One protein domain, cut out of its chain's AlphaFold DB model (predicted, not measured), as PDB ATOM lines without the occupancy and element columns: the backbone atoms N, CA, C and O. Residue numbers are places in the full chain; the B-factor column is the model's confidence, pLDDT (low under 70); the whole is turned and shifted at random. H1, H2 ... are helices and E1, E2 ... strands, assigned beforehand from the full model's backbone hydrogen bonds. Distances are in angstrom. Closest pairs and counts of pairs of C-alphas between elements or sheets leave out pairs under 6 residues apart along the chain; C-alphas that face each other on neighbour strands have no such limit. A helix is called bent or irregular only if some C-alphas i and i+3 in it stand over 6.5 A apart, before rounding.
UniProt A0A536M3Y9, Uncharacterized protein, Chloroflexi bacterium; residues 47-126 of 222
ATOM      1  N   LYS A  47     -31.710  30.244 -45.757       82.25
ATOM      2  CA  LYS A  47     -31.321  30.919 -46.984       82.25
ATOM      3  C   LYS A  47     -29.810  30.854 -47.154       82.25
ATOM      4  O   LYS A  47     -29.057  31.163 -46.233       82.25
ATOM      5  N   THR A  48     -29.375  30.452 -48.342       86.12
ATOM      6  CA  THR A  48     -27.955  30.387 -48.692       86.12
ATOM      7  C   THR A  48     -27.528  31.675 -49.384       86.12
ATOM      8  O   THR A  48     -28.186  32.146 -50.310       86.12
ATOM      9  N   TRP A  49     -26.403  32.224 -48.942       87.19
ATOM     10  CA  TRP A  49     -25.763  33.405 -49.503       87.19
ATOM     11  C   TRP A  49     -24.377  33.038 -49.998       87.19
ATOM     12  O   TRP A  49     -23.641  32.337 -49.303       87.19
ATOM     13  N   ARG A  50     -24.019  33.519 -51.188       88.62
ATOM     14  CA  ARG A  50     -22.666  33.401 -51.732       88.62
ATOM     15  C   ARG A  50     -22.104  34.771 -52.084       88.62
ATOM     16  O   ARG A  50     -22.844  35.656 -52.505       88.62
ATOM     17  N   TRP A  51     -20.797  34.931 -51.923       90.00
ATOM     18  CA  TRP A  51     -20.040  36.064 -52.449       90.00
ATOM     19  C   TRP A  51     -18.578  35.662 -52.580       90.00
ATOM     20  O   TRP A  51     -17.944  35.336 -51.581       90.00
ATOM     21  N   GLY A  52     -18.068  35.648 -53.811       88.31
ATOM     22  CA  GLY A  52     -16.755  35.074 -54.098       88.31
ATOM     23  C   GLY A  52     -16.741  33.586 -53.772       88.31
ATOM     24  O   GLY A  52     -17.622  32.847 -54.215       88.31
ATOM     25  N   ASP A  53     -15.774  33.186 -52.959       89.00
ATOM     26  CA  ASP A  53     -15.636  31.821 -52.466       89.00
ATOM     27  C   ASP A  53     -16.310  31.641 -51.098       89.00
ATOM     28  O   ASP A  53     -16.294  30.549 -50.550       89.00
ATOM     29  N   VAL A  54     -16.928  32.670 -50.512       87.31
ATOM     30  CA  VAL A  54     -17.609  32.537 -49.218       87.31
ATOM     31  C   VAL A  54     -19.070  32.147 -49.399       87.31
ATOM     32  O   VAL A  54     -19.819  32.775 -50.150       87.31
ATOM     33  N   THR A  55     -19.490  31.121 -48.659       87.81
ATOM     34  CA  THR A  55     -20.884  30.689 -48.531       87.81
ATOM     35  C   THR A  55     -21.337  30.762 -47.076       87.81
ATOM     36  O   THR A  55     -20.636  30.287 -46.183       87.81
ATOM     37  N   ILE A  56     -22.534  31.303 -46.845       85.06
ATOM     38  CA  ILE A  56     -23.194  31.371 -45.535       85.06
ATOM     39  C   ILE A  56     -24.609  30.811 -45.653       85.06
ATOM     40  O   ILE A  56     -25.280  30.991 -46.671       85.06
ATOM     41  N   VAL A  57     -25.080  30.146 -44.602       84.62
ATOM     42  CA  VAL A  57     -26.469  29.712 -44.458       84.62
ATOM     43  C   VAL A  57     -27.078  30.424 -43.260       84.62
ATOM     44  O   VAL A  57     -26.659  30.232 -42.124       84.62
ATOM     45  N   THR A  58     -28.096  31.241 -43.496       77.38
ATOM     46  CA  THR A  58     -28.791  31.954 -42.421       77.38
ATOM     47  C   THR A  58     -30.220  31.453 -42.273       77.38
ATOM     48  O   THR A  58     -30.797  30.976 -43.251       77.38
ATOM     49  N   PRO A  59     -30.842  31.577 -41.093       73.44
ATOM     50  CA  PRO A  59     -32.294  31.500 -40.988       73.44
ATOM     51  C   PRO A  59     -32.977  32.499 -41.937       73.44
ATOM     52  O   PRO A  59     -32.427  33.563 -42.249       73.44
ATOM     53  N   GLU A  60     -34.182  32.170 -42.395       69.06
ATOM     54  CA  GLU A  60     -35.100  33.153 -42.972       69.06
ATOM     55  C   GLU A  60     -35.413  34.205 -41.892       69.06
ATOM     56  O   GLU A  60     -35.850  33.850 -40.798       69.06
ATOM     57  N   GLY A  61     -35.139  35.486 -42.161       58.62
ATOM     58  CA  GLY A  61     -35.223  36.554 -41.153       58.62
ATOM     59  C   GLY A  61     -33.872  37.022 -40.587       58.62
ATOM     60  O   GLY A  61     -33.830  37.698 -39.564       58.62
ATOM     61  N   SER A  62     -32.744  36.639 -41.193       63.84
ATOM     62  CA  SER A  62     -31.423  37.214 -40.898       63.84
ATOM     63  C   SER A  62     -30.908  38.046 -42.076       63.84
ATOM     64  O   SER A  62     -31.020  37.637 -43.236       63.84
ATOM     65  N   GLY A  63     -30.306  39.196 -41.764       64.38
ATOM     66  CA  GLY A  63     -29.792  40.143 -42.742       64.38
ATOM     67  C   GLY A  63     -28.383  39.778 -43.200       64.38
ATOM     68  O   GLY A  63     -27.434  39.772 -42.422       64.38
ATOM     69  N   VAL A  64     -28.224  39.497 -44.491       68.31
ATOM     70  CA  VAL A  64     -26.904  39.435 -45.127       68.31
ATOM     71  C   VAL A  64     -26.911  40.415 -46.283       68.31
ATOM     72  O   VAL A  64     -27.838  40.437 -47.095       68.31
ATOM     73  N   HIS A  65     -25.863  41.219 -46.357       69.88
ATOM     74  CA  HIS A  65     -25.574  42.077 -47.492       69.88
ATOM     75  C   HIS A  65     -24.179  41.728 -47.974       69.88
ATOM     76  O   HIS A  65     -23.290  41.431 -47.184       69.88
ATOM     77  N   VAL A  66     -23.958  41.757 -49.274       64.50
ATOM     78  CA  VAL A  66     -22.615  41.549 -49.811       64.50
ATOM     79  C   VAL A  66     -22.235  42.809 -50.578       64.50
ATOM     80  O   VAL A  66     -23.101  43.469 -51.147       64.50
ATOM     81  N   GLY A  67     -20.967  43.185 -50.550       61.62
ATOM     82  CA  GLY A  67     -20.522  44.411 -51.199       61.62
ATOM     83  C   GLY A  67     -19.008  44.556 -51.160       61.62
ATOM     84  O   GLY A  67     -18.291  43.662 -50.721       61.62
ATOM     85  N   GLY A  68     -18.494  45.680 -51.643       57.84
ATOM     86  CA  GLY A  68     -17.100  46.065 -51.428       57.84
ATOM     87  C   GLY A  68     -16.964  46.980 -50.213       57.84
ATOM     88  O   GLY A  68     -17.894  47.716 -49.876       57.84
ATOM     89  N   ILE A  69     -15.790  46.995 -49.577       50.25
ATOM     90  CA  ILE A  69     -15.406  48.145 -48.748       50.25
ATOM     91  C   ILE A  69     -15.113  49.303 -49.710       50.25
ATOM     92  O   ILE A  69     -14.216  49.191 -50.539       50.25
ATOM     93  N   LEU A  70     -15.890  50.387 -49.634       38.00
ATOM     94  CA  LEU A  70     -15.764  51.556 -50.515       38.00
ATOM     95  C   LEU A  70     -14.307  52.060 -50.574       38.00
ATOM     96  O   LEU A  70     -13.752  52.494 -49.566       38.00
ATOM     97  N   GLY A  71     -13.695  52.010 -51.762       36.72
ATOM     98  CA  GLY A  71     -12.351  52.527 -52.029       36.72
ATOM     99  C   GLY A  71     -11.759  52.023 -53.358       36.72
ATOM    100  O   GLY A  71     -12.198  51.008 -53.887       36.72
ATOM    101  N   PRO A  72     -10.731  52.686 -53.918       36.16
ATOM    102  CA  PRO A  72     -10.113  52.314 -55.203       36.16
ATOM    103  C   PRO A  72      -9.365  50.962 -55.187       36.16
ATOM    104  O   PRO A  72      -8.921  50.494 -56.233       36.16
ATOM    105  N   GLN A  73      -9.250  50.323 -54.017       47.31
ATOM    106  CA  GLN A  73      -8.809  48.936 -53.827       47.31
ATOM    107  C   GLN A  73      -9.865  48.109 -53.075       47.31
ATOM    108  O   GLN A  73      -9.509  47.294 -52.229       47.31
ATOM    109  N   ALA A  74     -11.156  48.368 -53.325       63.59
ATOM    110  CA  ALA A  74     -12.268  47.738 -52.621       63.59
ATOM    111  C   ALA A  74     -12.101  46.216 -52.553       63.59
ATOM    112  O   ALA A  74     -12.285  45.506 -53.540       63.59
ATOM    113  N   GLN A  75     -11.740  45.725 -51.369       73.31
ATOM    114  CA  GLN A  75     -11.738  44.306 -51.073       73.31
ATOM    115  C   GLN A  75     -13.202  43.851 -51.049       73.31
ATOM    116  O   GLN A  75     -14.019  44.478 -50.357       73.31
ATOM    117  N   PRO A  76     -13.573  42.814 -51.816       82.81
ATOM    118  CA  PRO A  76     -14.920  42.278 -51.759       82.81
ATOM    119  C   PRO A  76     -15.128  41.621 -50.397       82.81
ATOM    120  O   PRO A  76     -14.345  40.773 -49.968       82.81
ATOM    121  N   VAL A  77     -16.199  42.020 -49.720       84.06
ATOM    122  CA  VAL A  77     -16.547  41.532 -48.390       84.06
ATOM    123  C   VAL A  77     -18.003  41.085 -48.325       84.06
ATOM    124  O   VAL A  77     -18.894  41.615 -48.990       84.06
ATOM    125  N   MET A  78     -18.264  40.094 -47.489       85.25
ATOM    126  CA  MET A  78     -19.606  39.722 -47.078       85.25
ATOM    127  C   MET A  78     -19.899  40.372 -45.727       85.25
ATOM    128  O   MET A  78     -19.157  40.166 -44.770       85.25
ATOM    129  N   ALA A  79     -20.966  41.166 -45.659       81.38
ATOM    130  CA  ALA A  79     -21.429  41.816 -44.444       81.38
ATOM    131  C   ALA A  79     -22.603  41.037 -43.832       81.38
ATOM    132  O   ALA A  79     -23.646  40.842 -44.459       81.38
ATOM    133  N   ILE A  80     -22.449  40.617 -42.582       78.25
ATOM    134  CA  ILE A  80     -23.503  39.958 -41.806       78.25
ATOM    135  C   ILE A  80     -24.000  40.938 -40.751       78.25
ATOM    136  O   ILE A  80     -23.181  41.504 -40.027       78.25
ATOM    137  N   PHE A  81     -25.314  41.115 -40.644       75.25
ATOM    138  CA  PHE A  81     -25.929  41.998 -39.654       75.25
ATOM    139  C   PHE A  81     -27.293  41.474 -39.186       75.25
ATOM    140  O   PHE A  81     -27.858  40.530 -39.743       75.25
ATOM    141  N   SER A  82     -27.841  42.088 -38.142       66.56
ATOM    142  CA  SER A  82     -29.204  41.795 -37.696       66.56
ATOM    143  C   SER A  82     -30.223  42.478 -38.611       66.56
ATOM    144  O   SER A  82     -30.034  43.621 -39.008       66.56
ATOM    145  N   GLU A  83     -31.362  41.847 -38.911       65.06
ATOM    146  CA  GLU A  83     -32.440  42.544 -39.645       65.06
ATOM    147  C   GLU A  83     -32.975  43.771 -38.898       65.06
ATOM    148  O   GLU A  83     -33.538  44.677 -39.511       65.06
ATOM    149  N   THR A  84     -32.805  43.796 -37.575       63.59
ATOM    150  CA  THR A  84     -33.262  44.897 -36.718       63.59
ATOM    151  C   THR A  84     -32.253  46.032 -36.600       63.59
ATOM    152  O   THR A  84     -32.634  47.122 -36.178       63.59
ATOM    153  N   ASP A  85     -30.998  45.792 -36.986       65.56
ATOM    154  CA  ASP A  85     -29.926  46.771 -36.900       65.56
ATOM    155  C   ASP A  85     -28.830  46.481 -37.933       65.56
ATOM    156  O   ASP A  85     -28.123  45.476 -37.861       65.56
ATOM    157  N   THR A  86     -28.697  47.385 -38.905       67.19
ATOM    158  CA  THR A  86     -27.689  47.310 -39.970       67.19
ATOM    159  C   THR A  86     -26.416  48.099 -39.651       67.19
ATOM    160  O   THR A  86     -25.511  48.142 -40.488       67.19
ATOM    161  N   SER A  87     -26.372  48.805 -38.514       64.50
ATOM    162  CA  SER A  87     -25.224  49.623 -38.102       64.50
ATOM    163  C   SER A  87     -24.077  48.759 -37.574       64.50
ATOM    164  O   SER A  87     -22.913  49.014 -37.890       64.50
ATOM    165  N   GLU A  88     -24.417  47.666 -36.895       66.00
ATOM    166  CA  GLU A  88     -23.488  46.613 -36.510       66.00
ATOM    167  C   GLU A  88     -23.369  45.576 -37.622       66.00
ATOM    168  O   GLU A  88     -24.337  44.914 -38.005       66.00
ATOM    169  N   ARG A  89     -22.154  45.410 -38.150       72.56
ATOM    170  CA  ARG A  89     -21.882  44.416 -39.186       72.56
ATOM    171  C   ARG A  89     -20.539  43.748 -38.985       72.56
ATOM    172  O   ARG A  89     -19.538  44.399 -38.687       72.56
ATOM    173  N   ILE A  90     -20.525  42.452 -39.248       76.94
ATOM    174  CA  ILE A  90     -19.299  41.682 -39.385       76.94
ATOM    175  C   ILE A  90     -18.942  41.615 -40.861       76.94
ATOM    176  O   ILE A  90     -19.762  41.187 -41.672       76.94
ATOM    177  N   LEU A  91     -17.726  42.036 -41.199       80.69
ATOM    178  CA  LEU A  91     -17.184  41.977 -42.548       80.69
ATOM    179  C   LEU A  91     -16.258  40.773 -42.676       80.69
ATOM    180  O   LEU A  91     -15.278  40.658 -41.943       80.69
ATOM    181  N   ILE A  92     -16.556  39.904 -43.631       81.81
ATOM    182  CA  ILE A  92     -15.772  38.717 -43.960       81.81
ATOM    183  C   ILE A  92     -15.188  38.895 -45.357       81.81
ATOM    184  O   ILE A  92     -15.910  39.268 -46.276       81.81
ATOM    185  N   ASP A  93     -13.904  38.614 -45.539       84.88
ATOM    186  CA  ASP A  93     -13.264  38.622 -46.851       84.88
ATOM    187  C   ASP A  93     -13.890  37.561 -47.764       84.88
ATOM    188  O   ASP A  93     -13.983  36.389 -47.395       84.88
ATOM    189  N   ALA A  94     -14.290  37.964 -48.971       87.06
ATOM    190  CA  ALA A  94     -15.074  37.132 -49.880       87.06
ATOM    191  C   ALA A  94     -14.320  35.929 -50.472       87.06
ATOM    192  O   ALA A  94     -14.949  35.103 -51.127       87.06
ATOM    193  N   PHE A  95     -13.004  35.807 -50.278       86.12
ATOM    194  CA  PHE A  95     -12.208  34.715 -50.859       86.12
ATOM    195  C   PHE A  95     -11.584  33.808 -49.799       86.12
ATOM    196  O   PHE A  95     -11.607  32.585 -49.907       86.12
ATOM    197  N   SER A  96     -11.041  34.400 -48.742       82.50
ATOM    198  CA  SER A  96     -10.397  33.692 -47.636       82.50
ATOM    199  C   SER A  96     -11.358  33.339 -46.508       82.50
ATOM    200  O   SER A  96     -10.989  32.570 -45.624       82.50
ATOM    201  N   GLY A  97     -12.557  33.932 -46.485       79.00
ATOM    202  CA  GLY A  97     -13.480  33.790 -45.367       79.00
ATOM    203  C   GLY A  97     -12.930  34.359 -44.060       79.00
ATOM    204  O   GLY A  97     -13.471  34.044 -43.009       79.00
ATOM    205  N   GLN A  98     -11.852  35.147 -44.078       81.50
ATOM    206  CA  GLN A  98     -11.292  35.730 -42.863       81.50
ATOM    207  C   GLN A  98     -12.114  36.926 -42.399       81.50
ATOM    208  O   GLN A  98     -12.672  37.673 -43.200       81.50
ATOM    209  N   LEU A  99     -12.163  37.124 -41.087       77.38
ATOM    210  CA  LEU A  99     -12.756  38.312 -40.503       77.38
ATOM    211  C   LEU A  99     -11.905  39.546 -40.846       77.38
ATOM    212  O   LEU A  99     -10.718  39.584 -40.536       77.38
ATOM    213  N   VAL A 100     -12.528  40.548 -41.462       75.44
ATOM    214  CA  VAL A 100     -11.901  41.823 -41.848       75.44
ATOM    215  C   VAL A 100     -12.195  42.913 -40.819       75.44
ATOM    216  O   VAL A 100     -11.324  43.718 -40.505       75.44
ATOM    217  N   SER A 101     -13.421  42.962 -40.293       72.12
ATOM    218  CA  SER A 101     -13.850  43.953 -39.296       72.12
ATOM    219  C   SER A 101     -15.105  43.471 -38.566       72.12
ATOM    220  O   SER A 101     -15.915  42.743 -39.142       72.12
ATOM    221  N   ALA A 102     -15.276  43.886 -37.311       65.12
ATOM    222  CA  ALA A 102     -16.407  43.534 -36.459       65.12
ATOM    223  C   ALA A 102     -17.018  44.793 -35.808       65.12
ATOM    224  O   ALA A 102     -17.025  44.905 -34.593       65.12
ATOM    225  N   GLY A 103     -17.528  45.733 -36.613       58.81
ATOM    226  CA  GLY A 103     -18.194  46.949 -36.114       58.81
ATOM    227  C   GLY A 103     -17.251  48.014 -35.519       58.81
ATOM    228  O   GLY A 103     -16.039  47.805 -35.488       58.81
ATOM    229  N   PRO A 104     -17.776  49.198 -35.141       51.62
ATOM    230  CA  PRO A 104     -17.008  50.223 -34.433       51.62
ATOM    231  C   PRO A 104     -16.606  49.739 -33.030       51.62
ATOM    232  O   PRO A 104     -17.411  49.124 -32.339       51.62
ATOM    233  N   ASP A 105     -15.378  50.069 -32.620       51.56
ATOM    234  CA  ASP A 105     -14.701  49.590 -31.398       51.56
ATOM    235  C   ASP A 105     -15.456  49.838 -30.069       51.56
ATOM    236  O   ASP A 105     -15.092  49.256 -29.049       51.56
ATOM    237  N   ASP A 106     -16.504  50.668 -30.072       46.88
ATOM    238  CA  ASP A 106     -17.225  51.112 -28.871       46.88
ATOM    239  C   ASP A 106     -18.560  50.389 -28.606       46.88
ATOM    240  O   ASP A 106     -19.128  50.580 -27.530       46.88
ATOM    241  N   ASP A 107     -19.053  49.550 -29.527       49.91
ATOM    242  CA  ASP A 107     -20.205  48.676 -29.264       49.91
ATOM    243  C   ASP A 107     -19.777  47.219 -29.437       49.91
ATOM    244  O   ASP A 107     -19.382  46.796 -30.532       49.91
ATOM    245  N   PRO A 108     -19.788  46.416 -28.363       46.47
ATOM    246  CA  PRO A 108     -19.351  45.055 -28.476       46.47
ATOM    247  C   PRO A 108     -20.388  44.320 -29.329       46.47
ATOM    248  O   PRO A 108     -21.483  44.005 -28.868       46.47
ATOM    249  N   VAL A 109     -19.972  43.912 -30.532       52.19
ATOM    250  CA  VAL A 109     -20.587  42.856 -31.370       52.19
ATOM    251  C   VAL A 109     -21.077  41.645 -30.549       52.19
ATOM    252  O   VAL A 109     -21.915  40.858 -30.988       52.19
ATOM    253  N   PHE A 110     -20.570  41.507 -29.325       48.34
ATOM    254  CA  PHE A 110     -21.039  40.667 -28.234       48.34
ATOM    255  C   PHE A 110     -22.552  40.733 -27.933       48.34
ATOM    256  O   PHE A 110     -23.132  39.678 -27.672       48.34
ATOM    257  N   GLU A 111     -23.232  41.889 -28.006       52.38
ATOM    258  CA  GLU A 111     -24.682  41.950 -27.717       52.38
ATOM    259  C   GLU A 111     -25.524  41.265 -28.808       52.38
ATOM    260  O   GLU A 111     -26.508  40.576 -28.516       52.38
ATOM    261  N   LYS A 112     -25.085  41.354 -30.068       57.03
ATOM    262  CA  LYS A 112     -25.735  40.723 -31.228       57.03
ATOM    263  C   LYS A 112     -25.112  39.396 -31.649       57.03
ATOM    264  O   LYS A 112     -25.621  38.734 -32.557       57.03
ATOM    265  N   GLN A 113     -24.087  38.929 -30.935       59.81
ATOM    266  CA  GLN A 113     -23.367  37.681 -31.197       59.81
ATOM    267  C   GLN A 113     -24.291  36.459 -31.258       59.81
ATOM    268  O   GLN A 113     -24.030  35.521 -32.002       59.81
ATOM    269  N   LYS A 114     -25.408  36.465 -30.522       61.25
ATOM    270  CA  LYS A 114     -26.407  35.388 -30.590       61.25
ATOM    271  C   LYS A 114     -27.224  35.409 -31.888       61.25
ATOM    272  O   LYS A 114     -27.598  34.346 -32.375       61.25
ATOM    273  N   GLU A 115     -27.497  36.593 -32.435       62.69
ATOM    274  CA  GLU A 115     -28.261  36.776 -33.676       62.69
ATOM    275  C   GLU A 115     -27.391  36.464 -34.903       62.69
ATOM    276  O   GLU A 115     -27.819  35.738 -35.799       62.69
ATOM    277  N   ILE A 116     -26.139  36.927 -34.908       68.69
ATOM    278  CA  ILE A 116     -25.199  36.730 -36.026       68.69
ATOM    279  C   ILE A 116     -24.349  35.459 -35.888       68.69
ATOM    280  O   ILE A 116     -23.852  34.936 -36.881       68.69
ATOM    281  N   GLY A 117     -24.195  34.915 -34.679       69.50
ATOM    282  CA  GLY A 117     -23.342  33.753 -34.400       69.50
ATOM    283  C   GLY A 117     -23.804  32.480 -35.100       69.50
ATOM    284  O   GLY A 117     -22.974  31.679 -35.523       69.50
ATOM    285  N   ALA A 118     -25.116  32.323 -35.301       71.06
ATOM    286  CA  ALA A 118     -25.658  31.236 -36.110       71.06
ATOM    287  C   ALA A 118     -25.219  31.350 -37.578       71.06
ATOM    288  O   ALA A 118     -24.843  30.346 -38.173       71.06
ATOM    289  N   ALA A 119     -25.202  32.563 -38.143       72.75
ATOM    290  CA  ALA A 119     -24.696  32.799 -39.492       72.75
ATOM    291  C   ALA A 119     -23.179  32.560 -39.561       72.75
ATOM    292  O   ALA A 119     -22.725  31.811 -40.425       72.75
ATOM    293  N   LEU A 120     -22.407  33.097 -38.606       76.06
ATOM    294  CA  LEU A 120     -20.955  32.882 -38.525       76.06
ATOM    295  C   LEU A 120     -20.589  31.395 -38.479       76.06
ATOM    296  O   LEU A 120     -19.690  30.964 -39.190       76.06
ATOM    297  N   ALA A 121     -21.322  30.584 -37.712       75.88
ATOM    298  CA  ALA A 121     -21.071  29.145 -37.603       75.88
ATOM    299  C   ALA A 121     -21.240  28.371 -38.929       75.88
ATOM    300  O   ALA A 121     -20.807  27.224 -39.028       75.88
ATOM    301  N   THR A 122     -21.870  28.975 -39.940       78.62
ATOM    302  CA  THR A 122     -22.103  28.354 -41.255       78.62
ATOM    303  C   THR A 122     -21.180  28.868 -42.351       78.62
ATOM    304  O   THR A 122     -21.247  28.375 -43.479       78.62
ATOM    305  N   VAL A 123     -20.332  29.854 -42.044       81.44
ATOM    306  CA  VAL A 123     -19.394  30.407 -43.015       81.44
ATOM    307  C   VAL A 123     -18.446  29.300 -43.467       81.44
ATOM    308  O   VAL A 123     -17.732  28.677 -42.674       81.44
ATOM    309  N   SER A 124     -18.444  29.072 -44.772       85.19
ATOM    310  CA  SER A 124     -17.623  28.072 -45.438       85.19
ATOM    311  C   SER A 124     -16.957  28.665 -46.669       85.19
ATOM    312  O   SER A 124     -17.504  29.566 -47.307       85.19
ATOM    313  N   ILE A 125     -15.766  28.159 -46.986       85.25
ATOM    314  CA  ILE A 125     -15.012  28.562 -48.177       85.25
ATOM    315  C   ILE A 125     -15.261  27.514 -49.261       85.25
ATOM    316  O   ILE A 125     -14.788  26.380 -49.180       85.25
ATOM    317  N   CYS A 126     -16.043  27.908 -50.253       81.00
ATOM    318  CA  CYS A 126     -16.518  27.130 -51.377       81.00
ATOM    319  C   CYS A 126     -16.447  27.958 -52.653       81.00
ATOM    320  O   CYS A 126     -17.380  28.720 -52.931       81.00
TER     321      CYS A 126
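Overview. This is residues 47 to 126 of the 222 residues of an uncharacterized protein of Chloroflexi bacterium (UniProt A0A536M3Y9). The domain is a small, uneven sandwich: a strongly twisted sheet of four strands, E3 E4 E5 E6, is partly face to face with a hairpin of two strands, E1 and E2, and the short helix H1 packs on E2 of the one and E4 of the other. After H1 the printed part runs back to the hairpin, where residues 124 to 125 pair with residues 54 to 55 of E2. The printed part has 80 residues with six named strands and one named helix, in the order E1 E2 E3 E4 E5 E6 H1, and both sheets are antiparallel; the class is mostly strand. The whole is compact, with a radius of gyration of the C-alphas of 11.8 A, and its C-alphas span 31 by 28 by 17 A.

Arrangement. The printed part begins with E1, residues 47 to 51, which forms an antiparallel hairpin with E2, residues 54 to 59; N 49 and O 56 are 2.8 A apart, within hydrogen-bond range. A tight link leads to the other sheet of the sandwich, where E3, residues 63 to 68, and E4, residues 76 to 82, form a hairpin, with N 65 and O 79 2.9 A apart. E4 forms the next hairpin with E5, residues 85 to 93, and N 80 and O 90 are 2.9 A apart. E5 forms the last one with E6, residues 99 to 102, with N 91 and O 101 2.8 A apart. These four strands are a meander, each the antiparallel neighbour of the one before, with E3 and E6 as edge strands. The parts of the two sheets that face each other are 10.4 A centre to centre, and their best planes are 8 degrees apart. The closest C-alphas of E1 and E4 are those of Trp 51 and Met 78, 6.5 A apart. H1, residues 113 to 120, is on the sheet of four strands at a height of 8.7 A, over E4; on the local plane it stands at 32 degrees to E4, only just slantwise to the strands. The closest C-alphas of H1 and E4 are those of Phe 81 and Ile 116, 6.4 A apart. Those of H1 and E2 are at Thr 58 and Ala 119, 5.1 A apart. In H1, 2 of 4 O i to N i+4 pairs are within hydrogen-bond range. E1 and H1 are apart, and so are E3 and E6.

Along the chain. E1 begins at C-alpha 47, at (-31.321, 30.919, -46.984). E2 measures 16.9 A from first to last C-alpha and E3 16.5 A. E4 is 20.1 A long and ends at C-alpha 82, at (-29.204, 41.795, -37.696). E5, the longest strand by residues, measures 21.0 A and bends by 63 degrees at residue 88. E6 has four residues. H1 measures 9.1 A and ends at C-alpha 120, at (-20.955, 32.882, -38.525); it is only just irregular, with C-alphas 115 and 118 6.6 A apart.

Size, cuts and confidence. The two C-alphas farthest apart are those of Pro 72, in the link from E3 to E4, and Lys 114, in H1, 34.0 A apart. The C-alphas of the first and last printed residues, Lys 47 and Cys 126, are 15.9 A apart. The printed part has no cut and no long link; the links from E3 to E4 and from E6 to H1 are short, and the others are tight. The mean pLDDT of the printed part is 70.3, with values under 70 at residues 60 to 74, 82 to 88 and 102 to 117.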